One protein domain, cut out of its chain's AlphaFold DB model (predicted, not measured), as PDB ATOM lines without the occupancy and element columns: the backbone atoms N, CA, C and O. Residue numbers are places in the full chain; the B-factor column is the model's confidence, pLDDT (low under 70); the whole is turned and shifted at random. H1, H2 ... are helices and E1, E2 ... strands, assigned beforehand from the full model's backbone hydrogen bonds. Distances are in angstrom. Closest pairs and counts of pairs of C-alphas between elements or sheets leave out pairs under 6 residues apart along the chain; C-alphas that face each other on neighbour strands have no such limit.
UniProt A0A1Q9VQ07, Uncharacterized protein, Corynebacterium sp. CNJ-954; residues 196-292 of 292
ATOM      1  N   GLY A 196     -20.541  18.000  23.122       86.69
ATOM      2  CA  GLY A 196     -19.239  18.486  23.561       86.69
ATOM      3  C   GLY A 196     -18.288  18.729  22.393       86.69
ATOM      4  O   GLY A 196     -18.407  18.116  21.332       86.69
ATOM      5  N   TRP A 197     -17.308  19.597  22.628       94.00
ATOM      6  CA  TRP A 197     -16.171  19.795  21.737       94.00
ATOM      7  C   TRP A 197     -15.024  18.873  22.136       94.00
ATOM      8  O   TRP A 197     -14.695  18.743  23.314       94.00
ATOM      9  N   SER A 198     -14.366  18.259  21.158       91.62
ATOM     10  CA  SER A 198     -13.237  17.359  21.412       91.62
ATOM     11  C   SER A 198     -11.900  18.082  21.584       91.62
ATOM     12  O   SER A 198     -10.938  17.488  22.072       91.62
ATOM     13  N   ASN A 199     -11.807  19.333  21.126       93.38
ATOM     14  CA  ASN A 199     -10.602  20.158  21.176       93.38
ATOM     15  C   ASN A 199     -10.922  21.643  20.914       93.38
ATOM     16  O   ASN A 199     -12.016  21.986  20.466       93.38
ATOM     17  N   LEU A 200      -9.927  22.512  21.133       93.94
ATOM     18  CA  LEU A 200     -10.066  23.959  20.963       93.94
ATOM     19  C   LEU A 200     -10.421  24.379  19.529       93.94
ATOM     20  O   LEU A 200     -11.182  25.322  19.355       93.94
ATOM     21  N   GLN A 201      -9.898  23.707  18.499       94.44
ATOM     22  CA  GLN A 201     -10.179  24.089  17.111       94.44
ATOM     23  C   GLN A 201     -11.659  23.886  16.768       94.44
ATOM     24  O   GLN A 201     -12.281  24.795  16.228       94.44
ATOM     25  N   GLU A 202     -12.216  22.724  17.115       93.75
ATOM     26  CA  GLU A 202     -13.639  22.417  16.913       93.75
ATOM     27  C   GLU A 202     -14.528  23.432  17.636       93.75
ATOM     28  O   GLU A 202     -15.430  24.002  17.032       93.75
ATOM     29  N   ALA A 203     -14.199  23.739  18.894       94.50
ATOM     30  CA  ALA A 203     -14.935  24.726  19.667       94.50
ATOM     31  C   ALA A 203     -14.938  26.111  19.013       94.50
ATOM     32  O   ALA A 203     -15.970  26.764  18.953       94.50
ATOM     33  N   ARG A 204     -13.801  26.565  18.481       94.00
ATOM     34  CA  ARG A 204     -13.705  27.871  17.813       94.00
ATOM     35  C   ARG A 204     -14.511  27.924  16.519       94.00
ATOM     36  O   ARG A 204     -15.136  28.943  16.250       94.00
ATOM     37  N   GLU A 205     -14.460  26.859  15.720       89.00
ATOM     38  CA  GLU A 205     -15.223  26.760  14.472       89.00
ATOM     39  C   GLU A 205     -16.731  26.801  14.765       89.00
ATOM     40  O   GLU A 205     -17.438  27.612  14.166       89.00
ATOM     41  N   ASP A 206     -17.195  26.035  15.755       90.56
ATOM     42  CA  ASP A 206     -18.596  26.037  16.184       90.56
ATOM     43  C   ASP A 206     -19.021  27.379  16.786       90.56
ATOM     44  O   ASP A 206     -20.053  27.922  16.404       90.56
ATOM     45  N   LEU A 207     -18.230  27.959  17.692       89.25
ATOM     46  CA  LEU A 207     -18.529  29.260  18.299       89.25
ATOM     47  C   LEU A 207     -18.604  30.370  17.247       89.25
ATOM     48  O   LEU A 207     -19.494  31.220  17.300       89.25
ATOM     49  N   GLN A 208     -17.728  30.343  16.243       87.50
ATOM     50  CA  GLN A 208     -17.785  31.293  15.139       87.50
ATOM     51  C   GLN A 208     -19.004  31.051  14.238       87.50
ATOM     52  O   GLN A 208     -19.678  32.006  13.858       87.50
ATOM     53  N   GLU A 209     -19.305  29.804  13.874       81.69
ATOM     54  CA  GLU A 209     -20.413  29.487  12.964       81.69
ATOM     55  C   GLU A 209     -21.781  29.696  13.633       81.69
ATOM     56  O   GLU A 209     -22.695  30.282  13.045       81.69
ATOM     57  N   LYS A 210     -21.927  29.225  14.872       82.19
ATOM     58  CA  LYS A 210     -23.201  29.171  15.596       82.19
ATOM     59  C   LYS A 210     -23.446  30.410  16.437       82.19
ATOM     60  O   LYS A 210     -24.575  30.893  16.434       82.19
ATOM     61  N   LEU A 211     -22.417  30.989  17.055       80.88
ATOM     62  CA  LEU A 211     -22.552  32.155  17.940       80.88
ATOM     63  C   LEU A 211     -21.904  33.433  17.388       80.88
ATOM     64  O   LEU A 211     -21.987  34.469  18.029       80.88
ATOM     65  N   GLN A 212     -21.288  33.403  16.196       80.06
ATOM     66  CA  GLN A 212     -20.525  34.543  15.645       80.06
ATOM     67  C   GLN A 212     -19.411  35.045  16.581       80.06
ATOM     68  O   GLN A 212     -18.899  36.157  16.440       80.06
ATOM     69  N   MET A 213     -18.969  34.189  17.501       85.38
ATOM     70  CA  MET A 213     -17.960  34.515  18.489       85.38
ATOM     71  C   MET A 213     -16.573  34.231  17.910       85.38
ATOM     72  O   MET A 213     -16.166  33.084  17.711       85.38
ATOM     73  N   LEU A 214     -15.830  35.296  17.609       88.94
ATOM     74  CA  LEU A 214     -14.469  35.184  17.091       88.94
ATOM     75  C   LEU A 214     -13.487  34.881  18.221       88.94
ATOM     76  O   LEU A 214     -13.221  35.720  19.081       88.94
ATOM     77  N   CYS A 215     -12.895  33.693  18.154       91.56
ATOM     78  CA  CYS A 215     -11.912  33.225  19.118       91.56
ATOM     79  C   CYS A 215     -10.500  33.178  18.511       91.56
ATOM     80  O   CYS A 215     -10.295  32.587  17.443       91.56
ATOM     81  N   THR A 216      -9.507  33.742  19.204       91.44
ATOM     82  CA  THR A 216      -8.094  33.779  18.784       91.44
ATOM     83  C   THR A 216      -7.219  33.007  19.765       91.44
ATOM     84  O   THR A 216      -7.374  33.158  20.970       91.44
ATOM     85  N   ASP A 217      -6.296  32.186  19.262       90.12
ATOM     86  CA  ASP A 217      -5.422  31.371  20.115       90.12
ATOM     87  C   ASP A 217      -4.526  32.231  21.018       90.12
ATOM     88  O   ASP A 217      -3.999  33.267  20.604       90.12
ATOM     89  N   ILE A 218      -4.299  31.753  22.241       87.12
ATOM     90  CA  ILE A 218      -3.294  32.296  23.155       87.12
ATOM     91  C   ILE A 218      -1.985  31.542  22.897       87.12
ATOM     92  O   ILE A 218      -1.798  30.425  23.375       87.12
ATOM     93  N   GLU A 219      -1.078  32.146  22.119       77.88
ATOM     94  CA  GLU A 219       0.161  31.493  21.646       77.88
ATOM     95  C   GLU A 219       1.082  30.997  22.780       77.88
ATOM     96  O   GLU A 219       1.819  30.028  22.592       77.88
ATOM     97  N   ASP A 220       1.007  31.621  23.960       78.25
ATOM     98  CA  ASP A 220       1.809  31.299  25.148       78.25
ATOM     99  C   ASP A 220       0.978  30.641  26.270       78.25
ATOM    100  O   ASP A 220       1.252  30.833  27.459       78.25
ATOM    101  N   ALA A 221      -0.056  29.867  25.919       75.12
ATOM    102  CA  ALA A 221      -0.842  29.131  26.908       75.12
ATOM    103  C   ALA A 221       0.053  28.203  27.776       75.12
ATOM    104  O   ALA A 221       1.006  27.596  27.268       75.12
ATOM    105  N   PRO A 222      -0.225  28.075  29.090       77.88
ATOM    106  CA  PRO A 222       0.519  27.196  29.988       77.88
ATOM    107  C   PRO A 222       0.652  25.766  29.461       77.88
ATOM    108  O   PRO A 222      -0.259  25.197  28.864       77.88
ATOM    109  N   ALA A 223       1.797  25.140  29.737       72.56
ATOM    110  CA  ALA A 223       2.039  23.765  29.327       72.56
ATOM    111  C   ALA A 223       1.036  22.806  29.995       72.56
ATOM    112  O   ALA A 223       1.082  22.617  31.209       72.56
ATOM    113  N   GLY A 224       0.198  22.144  29.195       77.81
ATOM    114  CA  GLY A 224      -0.782  21.170  29.692       77.81
ATOM    115  C   GLY A 224      -2.177  21.306  29.091       77.81
ATOM    116  O   GLY A 224      -2.980  20.394  29.272       77.81
ATOM    117  N   GLY A 225      -2.433  22.375  28.340       87.81
ATOM    118  CA  GLY A 225      -3.708  22.603  27.679       87.81
ATOM    119  C   GLY A 225      -3.625  23.664  26.590       87.81
ATOM    120  O   GLY A 225      -2.549  24.194  26.311       87.81
ATOM    121  N   ASP A 226      -4.776  23.955  25.998       92.88
ATOM    122  CA  ASP A 226      -4.947  24.941  24.935       92.88
ATOM    123  C   ASP A 226      -5.913  26.037  25.413       92.88
ATOM    124  O   ASP A 226      -6.814  25.776  26.221       92.88
ATOM    125  N   ALA A 227      -5.742  27.268  24.931       93.56
ATOM    126  CA  ALA A 227      -6.652  28.366  25.241       93.56
ATOM    127  C   ALA A 227      -6.811  29.353  24.079       93.56
ATOM    128  O   ALA A 227      -5.881  29.568  23.300       93.56
ATOM    129  N   ALA A 228      -7.983  29.979  24.001       93.50
ATOM    130  CA  ALA A 228      -8.293  31.064  23.080       93.50
ATOM    131  C   ALA A 228      -9.041  32.193  23.798       93.50
ATOM    132  O   ALA A 228      -9.847  31.942  24.695       93.50
ATOM    133  N   THR A 229      -8.802  33.433  23.380       92.62
ATOM    134  CA  THR A 229      -9.616  34.590  23.763       92.62
ATOM    135  C   THR A 229     -10.787  34.733  22.802       92.62
ATOM    136  O   THR A 229     -10.594  34.773  21.589       92.62
ATOM    137  N   CYS A 230     -11.996  34.823  23.342       90.81
ATOM    138  CA  CYS A 230     -13.248  34.983  22.613       90.81
ATOM    139  C   CYS A 230     -13.918  36.269  23.116       90.81
ATOM    140  O   CYS A 230     -14.632  36.254  24.116       90.81
ATOM    141  N   GLY A 231     -13.589  37.415  22.512       86.81
ATOM    142  CA  GLY A 231     -13.945  38.717  23.090       86.81
ATOM    143  C   GLY A 231     -13.276  38.929  24.457       86.81
ATOM    144  O   GLY A 231     -12.050  38.866  24.556       86.81
ATOM    145  N   ASN A 232     -14.077  39.164  25.501       85.38
ATOM    146  CA  ASN A 232     -13.607  39.272  26.891       85.38
ATOM    147  C   ASN A 232     -13.661  37.940  27.665       85.38
ATOM    148  O   ASN A 232     -13.358  37.915  28.860       85.38
ATOM    149  N   ALA A 233     -14.035  36.844  27.002       91.88
ATOM    150  CA  ALA A 233     -14.014  35.504  27.567       91.88
ATOM    151  C   ALA A 233     -12.742  34.739  27.172       91.88
ATOM    152  O   ALA A 233     -12.079  35.034  26.173       91.88
ATOM    153  N   VAL A 234     -12.410  33.715  27.952       94.25
ATOM    154  CA  VAL A 234     -11.323  32.775  27.665       94.25
ATOM    155  C   VAL A 234     -11.892  31.368  27.619       94.25
ATOM    156  O   VAL A 234     -12.397  30.863  28.620       94.25
ATOM    157  N   LEU A 235     -11.773  30.724  26.464       95.19
ATOM    158  CA  LEU A 235     -12.067  29.311  26.274       95.19
ATOM    159  C   LEU A 235     -10.790  28.500  26.489       95.19
ATOM    160  O   LEU A 235      -9.746  28.830  25.929       95.19
ATOM    161  N   THR A 236     -10.863  27.416  27.254       95.50
ATOM    162  CA  THR A 236      -9.715  26.545  27.501       95.50
ATOM    163  C   THR A 236     -10.064  25.062  27.551       95.50
ATOM    164  O   THR A 236     -11.159  24.673  27.957       95.50
ATOM    165  N   PHE A 237      -9.084  24.241  27.177       95.06
ATOM    166  CA  PHE A 237      -9.078  22.789  27.294       95.06
ATOM    167  C   PHE A 237      -7.888  22.363  28.147       95.06
ATOM    168  O   PHE A 237      -6.748  22.710  27.842       95.06
ATOM    169  N   GLY A 238      -8.135  21.593  29.205       90.25
ATOM    170  CA  GLY A 238      -7.072  21.031  30.043       90.25
ATOM    171  C   GLY A 238      -6.335  22.015  30.962       90.25
ATOM    172  O   GLY A 238      -5.453  21.570  31.697       90.25
ATOM    173  N   LEU A 239      -6.692  23.306  30.982       89.75
ATOM    174  CA  LEU A 239      -6.144  24.279  31.936       89.75
ATOM    175  C   LEU A 239      -7.102  24.547  33.101       89.75
ATOM    176  O   LEU A 239      -8.331  24.613  32.962       89.75
ATOM    177  N   SER A 240      -6.529  24.725  34.286       88.38
ATOM    178  CA  SER A 240      -7.253  25.244  35.442       88.38
ATOM    179  C   SER A 240      -7.357  26.771  35.387       88.38
ATOM    180  O   SER A 240      -6.635  27.440  34.651       88.38
ATOM    181  N   VAL A 241      -8.254  27.344  36.191       84.31
ATOM    182  CA  VAL A 241      -8.349  28.808  36.345       84.31
ATOM    183  C   VAL A 241      -7.039  29.381  36.884       84.31
ATOM    184  O   VAL A 241      -6.612  30.438  36.438       84.31
ATOM    185  N   ASP A 242      -6.384  28.663  37.799       85.69
ATOM    186  CA  ASP A 242      -5.097  29.072  38.363       85.69
ATOM    187  C   ASP A 242      -4.008  29.130  37.274       85.69
ATOM    188  O   ASP A 242      -3.231  30.080  37.241       85.69
ATOM    189  N   ASP A 243      -3.996  28.178  36.331       87.38
ATOM    190  CA  ASP A 243      -3.054  28.202  35.201       87.38
ATOM    191  C   ASP A 243      -3.280  29.436  34.308       87.38
ATOM    192  O   ASP A 243      -2.326  30.061  33.842       87.38
ATOM    193  N   LEU A 244      -4.543  29.813  34.083       83.44
ATOM    194  CA  LEU A 244      -4.905  30.987  33.283       83.44
ATOM    195  C   LEU A 244      -4.575  32.309  33.988       83.44
ATOM    196  O   LEU A 244      -4.179  33.275  33.333       83.44
ATOM    197  N   GLU A 245      -4.690  32.367  35.313       82.12
ATOM    198  CA  GLU A 245      -4.227  33.519  36.092       82.12
ATOM    199  C   GLU A 245      -2.713  33.680  36.053       82.12
ATOM    200  O   GLU A 245      -2.219  34.795  35.872       82.12
ATOM    201  N   ASP A 246      -1.977  32.577  36.189       80.31
ATOM    202  CA  ASP A 246      -0.518  32.575  36.089       80.31
ATOM    203  C   ASP A 246      -0.061  33.019  34.685       80.31
ATOM    204  O   ASP A 246       0.980  33.668  34.546       80.31
ATOM    205  N   ALA A 247      -0.871  32.745  33.655       78.62
ATOM    206  CA  ALA A 247      -0.702  33.243  32.289       78.62
ATOM    207  C   ALA A 247      -1.169  34.695  32.077       78.62
ATOM    208  O   ALA A 247      -1.074  35.208  30.965       78.62
ATOM    209  N   GLN A 248      -1.669  35.362  33.121       80.25
ATOM    210  CA  GLN A 248      -2.211  36.725  33.077       80.25
ATOM    211  C   GLN A 248      -3.410  36.899  32.127       80.25
ATOM    212  O   GLN A 248      -3.691  38.015  31.693       80.25
ATOM    213  N   ALA A 249      -4.167  35.830  31.849       81.56
ATOM    214  CA  ALA A 249      -5.313  35.878  30.934       81.56
ATOM    215  C   ALA A 249      -6.445  36.811  31.421       81.56
ATOM    216  O   ALA A 249      -7.230  37.300  30.615       81.56
ATOM    217  N   PHE A 250      -6.497  37.096  32.728       81.56
ATOM    218  CA  PHE A 250      -7.497  37.964  33.362       81.56
ATOM    219  C   PHE A 250      -6.877  39.160  34.096       81.56
ATOM    220  O   PHE A 250      -7.430  39.610  35.102       81.56
ATOM    221  N   GLU A 251      -5.716  39.661  33.650       81.00
ATOM    222  CA  GLU A 251      -4.980  40.721  34.353       81.00
ATOM    223  C   GLU A 251      -5.897  41.885  34.790       81.00
ATOM    224  O   GLU A 251      -6.594  42.505  33.989       81.00
ATOM    225  N   GLY A 252      -5.897  42.178  36.095       81.38
ATOM    226  CA  GLY A 252      -6.705  43.255  36.674       81.38
ATOM    227  C   GLY A 252      -8.161  42.894  36.985       81.38
ATOM    228  O   GLY A 252      -8.930  43.799  37.305       81.38
ATOM    229  N   THR A 253      -8.535  41.615  36.924       84.19
ATOM    230  CA  THR A 253      -9.857  41.108  37.336       84.19
ATOM    231  C   THR A 253      -9.720  40.239  38.574       84.19
ATOM    232  O   THR A 253      -8.870  39.351  38.607       84.19
ATOM    233  N   ASP A 254     -10.544  40.475  39.593       86.06
ATOM    234  CA  ASP A 254     -10.616  39.578  40.744       86.06
ATOM    235  C   ASP A 254     -11.394  38.305  40.361       86.06
ATOM    236  O   ASP A 254     -12.408  38.391  39.675       86.06
ATOM    237  N   LYS A 255     -10.987  37.119  40.848       84.50
ATOM    238  CA  LYS A 255     -11.724  35.851  40.603       84.50
ATOM    239  C   LYS A 255     -13.211  35.933  40.927       84.50
ATOM    240  O   LYS A 255     -14.017  35.296  40.268       84.50
ATOM    241  N   ALA A 256     -13.553  36.699  41.963       87.50
ATOM    242  CA  ALA A 256     -14.933  36.885  42.399       87.50
ATOM    243  C   ALA A 256     -15.795  37.617  41.353       87.50
ATOM    244  O   ALA A 256     -17.020  37.534  41.411       87.50
ATOM    245  N   ASP A 257     -15.152  38.311  40.411       89.25
ATOM    246  CA  ASP A 257     -15.779  39.001  39.290       89.25
ATOM    247  C   ASP A 257     -15.752  38.155  38.005       89.25
ATOM    248  O   ASP A 257     -15.998  38.681  36.921       89.25
ATOM    249  N   LEU A 258     -15.455  36.854  38.109       91.88
ATOM    250  CA  LEU A 258     -15.488  35.917  36.993       91.88
ATOM    251  C   LEU A 258     -16.654  34.931  37.133       91.88
ATOM    252  O   LEU A 258     -17.000  34.473  38.228       91.88
ATOM    253  N   SER A 259     -17.212  34.561  35.991       93.75
ATOM    254  CA  SER A 259     -18.134  33.446  35.824       93.75
ATOM    255  C   SER A 259     -17.520  32.410  34.891       93.75
ATOM    256  O   SER A 259     -16.512  32.653  34.220       93.75
ATOM    257  N   LYS A 260     -18.099  31.216  34.869       94.25
ATOM    258  CA  LYS A 260     -17.703  30.160  33.951       94.25
ATOM    259  C   LYS A 260     -18.885  29.328  33.489       94.25
ATOM    260  O   LYS A 260     -19.835  29.110  34.243       94.25
ATOM    261  N   VAL A 261     -18.725  28.775  32.298       94.25
ATOM    262  CA  VAL A 261     -19.469  27.625  31.786       94.25
ATOM    263  C   VAL A 261     -18.453  26.520  31.563       94.25
ATOM    264  O   VAL A 261     -17.384  26.767  31.001       94.25
ATOM    265  N   GLU A 262     -18.716  25.317  32.056       94.62
ATOM    266  CA  GLU A 262     -17.771  24.213  31.913       94.62
ATOM    267  C   GLU A 262     -18.464  22.886  31.662       94.62
ATOM    268  O   GLU A 262     -19.549  22.633  32.176       94.62
ATOM    269  N   SER A 263     -17.763  22.034  30.926       92.69
ATOM    270  CA  SER A 263     -18.044  20.610  30.813       92.69
ATOM    271  C   SER A 263     -16.822  19.825  31.308       92.69
ATOM    272  O   SER A 263     -15.861  20.404  31.822       92.69
ATOM    273  N   ASP A 264     -16.823  18.500  31.165       87.81
ATOM    274  CA  ASP A 264     -15.718  17.659  31.653       87.81
ATOM    275  C   ASP A 264     -14.371  17.990  30.970       87.81
ATOM    276  O   ASP A 264     -13.314  17.898  31.602       87.81
ATOM    277  N   ASP A 265     -14.407  18.398  29.696       91.12
ATOM    278  CA  ASP A 265     -13.219  18.538  28.842       91.12
ATOM    279  C   ASP A 265     -12.818  19.996  28.535       91.12
ATOM    280  O   ASP A 265     -11.681  20.253  28.126       91.12
ATOM    281  N   TRP A 266     -13.716  20.961  28.751       95.00
ATOM    282  CA  TRP A 266     -13.505  22.369  28.406       95.00
ATOM    283  C   TRP A 266     -14.146  23.319  29.415       95.00
ATOM    284  O   TRP A 266     -15.065  22.959  30.151       95.00
ATOM    285  N   ARG A 267     -13.666  24.562  29.432       95.50
ATOM    286  CA  ARG A 267     -14.240  25.654  30.221       95.50
ATOM    287  C   ARG A 267     -14.163  26.958  29.448       95.50
ATOM    288  O   ARG A 267     -13.099  27.292  28.933       95.50
ATOM    289  N   MET A 268     -15.247  27.716  29.444       95.19
ATOM    290  CA  MET A 268     -15.235  29.136  29.118       95.19
ATOM    291  C   MET A 268     -15.325  29.950  30.408       95.19
ATOM    292  O   MET A 268     -16.129  29.645  31.284       95.19
ATOM    293  N   ILE A 269     -14.469  30.957  30.547       95.00
ATOM    294  CA  ILE A 269     -14.439  31.880  31.684       95.00
ATOM    295  C   ILE A 269     -14.736  33.277  31.164       95.00
ATOM    296  O   ILE A 269     -14.050  33.739  30.253       95.00
ATOM    297  N   CYS A 270     -15.702  33.956  31.767       92.75
ATOM    298  CA  CYS A 270     -16.121  35.298  31.382       92.75
ATOM    299  C   CYS A 270     -15.973  36.256  32.560       92.75
ATOM    300  O   CYS A 270     -15.982  35.852  33.725       92.75
ATOM    301  N   ARG A 271     -15.826  37.543  32.255       88.62
ATOM    302  CA  ARG A 271     -15.870  38.597  33.269       88.62
ATOM    303  C   ARG A 271     -17.333  38.968  33.505       88.62
ATOM    304  O   ARG A 271     -18.113  39.028  32.565       88.62
ATOM    305  N   ASN A 272     -17.718  39.225  34.750       81.25
ATOM    306  CA  ASN A 272     -19.110  39.525  35.106       81.25
ATOM    307  C   ASN A 272     -19.619  40.862  34.538       81.25
ATOM    308  O   ASN A 272     -20.822  41.105  34.551       81.25
ATOM    309  N   ASP A 273     -18.726  41.750  34.095       78.31
ATOM    310  CA  ASP A 273     -19.079  42.984  33.392       78.31
ATOM    311  C   ASP A 273     -19.369  42.774  31.894       78.31
ATOM    312  O   ASP A 273     -19.794  43.722  31.236       78.31
ATOM    313  N   ASP A 274     -19.188  41.548  31.391       68.94
ATOM    314  CA  ASP A 274     -19.473  41.106  30.023       68.94
ATOM    315  C   ASP A 274     -19.902  39.619  30.029       68.94
ATOM    316  O   ASP A 274     -19.185  38.727  29.560       68.94
ATOM    317  N   SER A 275     -21.039  39.340  30.687       70.81
ATOM    318  CA  SER A 275     -21.544  37.974  30.907       70.81
ATOM    319  C   SER A 275     -22.140  37.327  29.658       70.81
ATOM    320  O   SER A 275     -22.251  36.101  29.633       70.81
ATOM    321  N   ASP A 276     -22.442  38.124  28.632       83.56
ATOM    322  CA  ASP A 276     -23.183  37.718  27.434       83.56
ATOM    323  C   ASP A 276     -22.538  36.492  26.760       83.56
ATOM    324  O   ASP A 276     -23.215  35.511  26.476       83.56
ATOM    325  N   ASN A 277     -21.202  36.448  26.656       86.62
ATOM    326  CA  ASN A 277     -20.501  35.299  26.063       86.62
ATOM    327  C   ASN A 277     -20.722  33.979  26.829       86.62
ATOM    328  O   ASN A 277     -20.791  32.913  26.220       86.62
ATOM    329  N   CYS A 278     -20.784  34.021  28.164       91.88
ATOM    330  CA  CYS A 278     -21.020  32.817  28.960       91.88
ATOM    331  C   CYS A 278     -22.494  32.423  28.926       91.88
ATOM    332  O   CYS A 278     -22.781  31.231  28.886       91.88
ATOM    333  N   ASP A 279     -23.407  33.389  28.921       89.69
ATOM    334  CA  ASP A 279     -24.838  33.117  28.808       89.69
ATOM    335  C   ASP A 279     -25.159  32.466  27.445       89.69
ATOM    336  O   ASP A 279     -25.794  31.411  27.413       89.69
ATOM    337  N   ASP A 280     -24.605  32.986  26.344       87.31
ATOM    338  CA  ASP A 280     -24.777  32.430  24.993       87.31
ATOM    339  C   ASP A 280     -24.215  31.008  24.868       87.31
ATOM    340  O   ASP A 280     -24.829  30.118  24.272       87.31
ATOM    341  N   VAL A 281     -23.025  30.768  25.432       90.38
ATOM    342  CA  VAL A 281     -22.416  29.432  25.413       90.38
ATOM    343  C   VAL A 281     -23.197  28.466  26.292       90.38
ATOM    344  O   VAL A 281     -23.423  27.338  25.867       90.38
ATOM    345  N   ALA A 282     -23.648  28.892  27.474       90.94
ATOM    346  CA  ALA A 282     -24.508  28.088  28.337       90.94
ATOM    347  C   ALA A 282     -25.805  27.683  27.627       90.94
ATOM    348  O   ALA A 282     -26.165  26.505  27.651       90.94
ATOM    349  N   GLU A 283     -26.468  28.623  26.948       85.19
ATOM    350  CA  GLU A 283     -27.678  28.353  26.168       85.19
ATOM    351  C   GLU A 283     -27.402  27.355  25.037       85.19
ATOM    352  O   GLU A 283     -28.108  26.352  24.906       85.19
ATOM    353  N   TYR A 284     -26.329  27.572  24.274       84.06
ATOM    354  CA  TYR A 284     -25.955  26.709  23.156       84.06
ATOM    355  C   TYR A 284     -25.595  25.283  23.584       84.06
ATOM    356  O   TYR A 284     -25.998  24.315  22.936       84.06
ATOM    357  N   THR A 285     -24.827  25.134  24.665       87.12
ATOM    358  CA  THR A 285     -24.344  23.825  25.125       87.12
ATOM    359  C   THR A 285     -25.296  23.145  26.105       87.12
ATOM    360  O   THR A 285     -25.103  21.969  26.417       87.12
ATOM    361  N   GLY A 286     -26.307  23.861  26.608       85.31
ATOM    362  CA  GLY A 286     -27.203  23.408  27.673       85.31
ATOM    363  C   GLY A 286     -26.534  23.298  29.048       85.31
ATOM    364  O   GLY A 286     -27.025  22.559  29.904       85.31
ATOM    365  N   GLU A 287     -25.409  23.986  29.249       89.94
ATOM    366  CA  GLU A 287     -24.659  23.997  30.512       89.94
ATOM    367  C   GLU A 287     -25.093  25.192  31.379       89.94
ATOM    368  O   GLU A 287     -25.761  26.106  30.909       89.94
ATOM    369  N   GLU A 288     -24.728  25.212  32.664       91.25
ATOM    370  CA  GLU A 288     -25.081  26.319  33.566       91.25
ATOM    371  C   GLU A 288     -23.915  27.302  33.761       91.25
ATOM    372  O   GLU A 288     -22.774  26.902  34.018       91.25
ATOM    373  N   VAL A 289     -24.220  28.604  33.745       92.06
ATOM    374  CA  VAL A 289     -23.274  29.640  34.177       92.06
ATOM    375  C   VAL A 289     -23.130  29.598  35.697       92.06
ATOM    376  O   VAL A 289     -24.101  29.707  36.449       92.06
ATOM    377  N   THR A 290     -21.894  29.482  36.175       93.94
ATOM    378  CA  THR A 290     -21.567  29.461  37.604       93.94
ATOM    379  C   THR A 290     -20.522  30.515  37.946       93.94
ATOM    380  O   THR A 290     -19.641  30.820  37.149       93.94
ATOM    381  N   ALA A 291     -20.606  31.086  39.148       92.19
ATOM    382  CA  ALA A 291     -19.548  31.951  39.663       92.19
ATOM    383  C   ALA A 291     -18.284  31.132  39.979       92.19
ATOM    384  O   ALA A 291     -18.386  29.969  40.393       92.19
ATOM    385  N   LEU A 292     -17.114  31.746  39.798       86.69
ATOM    386  CA  LEU A 292     -15.807  31.134  40.056       86.69
ATOM    387  C   LEU A 292     -15.389  31.109  41.534       86.69
ATOM    388  O   LEU A 292     -15.697  32.059  42.289       86.69
TER     389      LEU A 292
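This is residues 196 to 292 of the 292 residues of an uncharacterized protein of Corynebacterium sp. CNJ-954 (UniProt A0A1Q9VQ07). One five-stranded sheet, only just strongly twisted, has helices H1 and H3 over one face, making two layers, while short H2 only grazes the sheet. The printed part has 97 residues, with three named helices and five named strands in the order H1 E1 E2 E3 H2 E4 E5 H3. The sheet runs E1 E2 E3 E5 E4, antiparallel throughout; the class is mixed. The whole is compact, with a radius of gyration of the C-alphas of 11.9 A and spans of 30 by 26 by 23 A.

Start with H1, residues 200 to 211, then find E1, 215 to 217, E2, 226 to 230, and E3, 233 to 237, a meander of antiparallel neighbours; N 216 and O 229 are 2.8 A apart and N 228 and O 235 2.9 A, within hydrogen-bond range. H1 lies over E2 at a height over the sheet of 9.1 A; the closest C-alphas of H1 and E1 are Arg 204 and Cys 215, 5.8 A apart. E3, H2, 241 to 246, and E4, 258 to 262, form a split strand-helix-strand unit with a right-handed crossover, E5, 266 to 271, between its strands. Look for N 234 and O 269 at 2.8 A, and N 261 and O 268 at 2.9 A in the hairpin E4 and E5. H3, 276 to 285, lies over E5 and E4, on the same face as H1; C-alphas 270 and 278 are the closest of E5 and H3, 6.0 A apart. H1 and H3 are close but not clearly touching, about perpendicular at 79 degrees. In H1, H2 and H3 every O i to N i+4 pair is within hydrogen-bond range.

Find C-alpha 200 at (-10.066, 23.959, 20.963); from there H1 runs 15.2 A. E5 spans 17.1 A. H3 runs 14.1 A to C-alpha 285 at (-24.344, 23.825, 25.125).

The C-alphas of Glu 209 and Asp 254, the two farthest apart, are 31.1 A apart. The printed part has no cut; the link H2 to E4 is long. Residue 274 is under pLDDT 70.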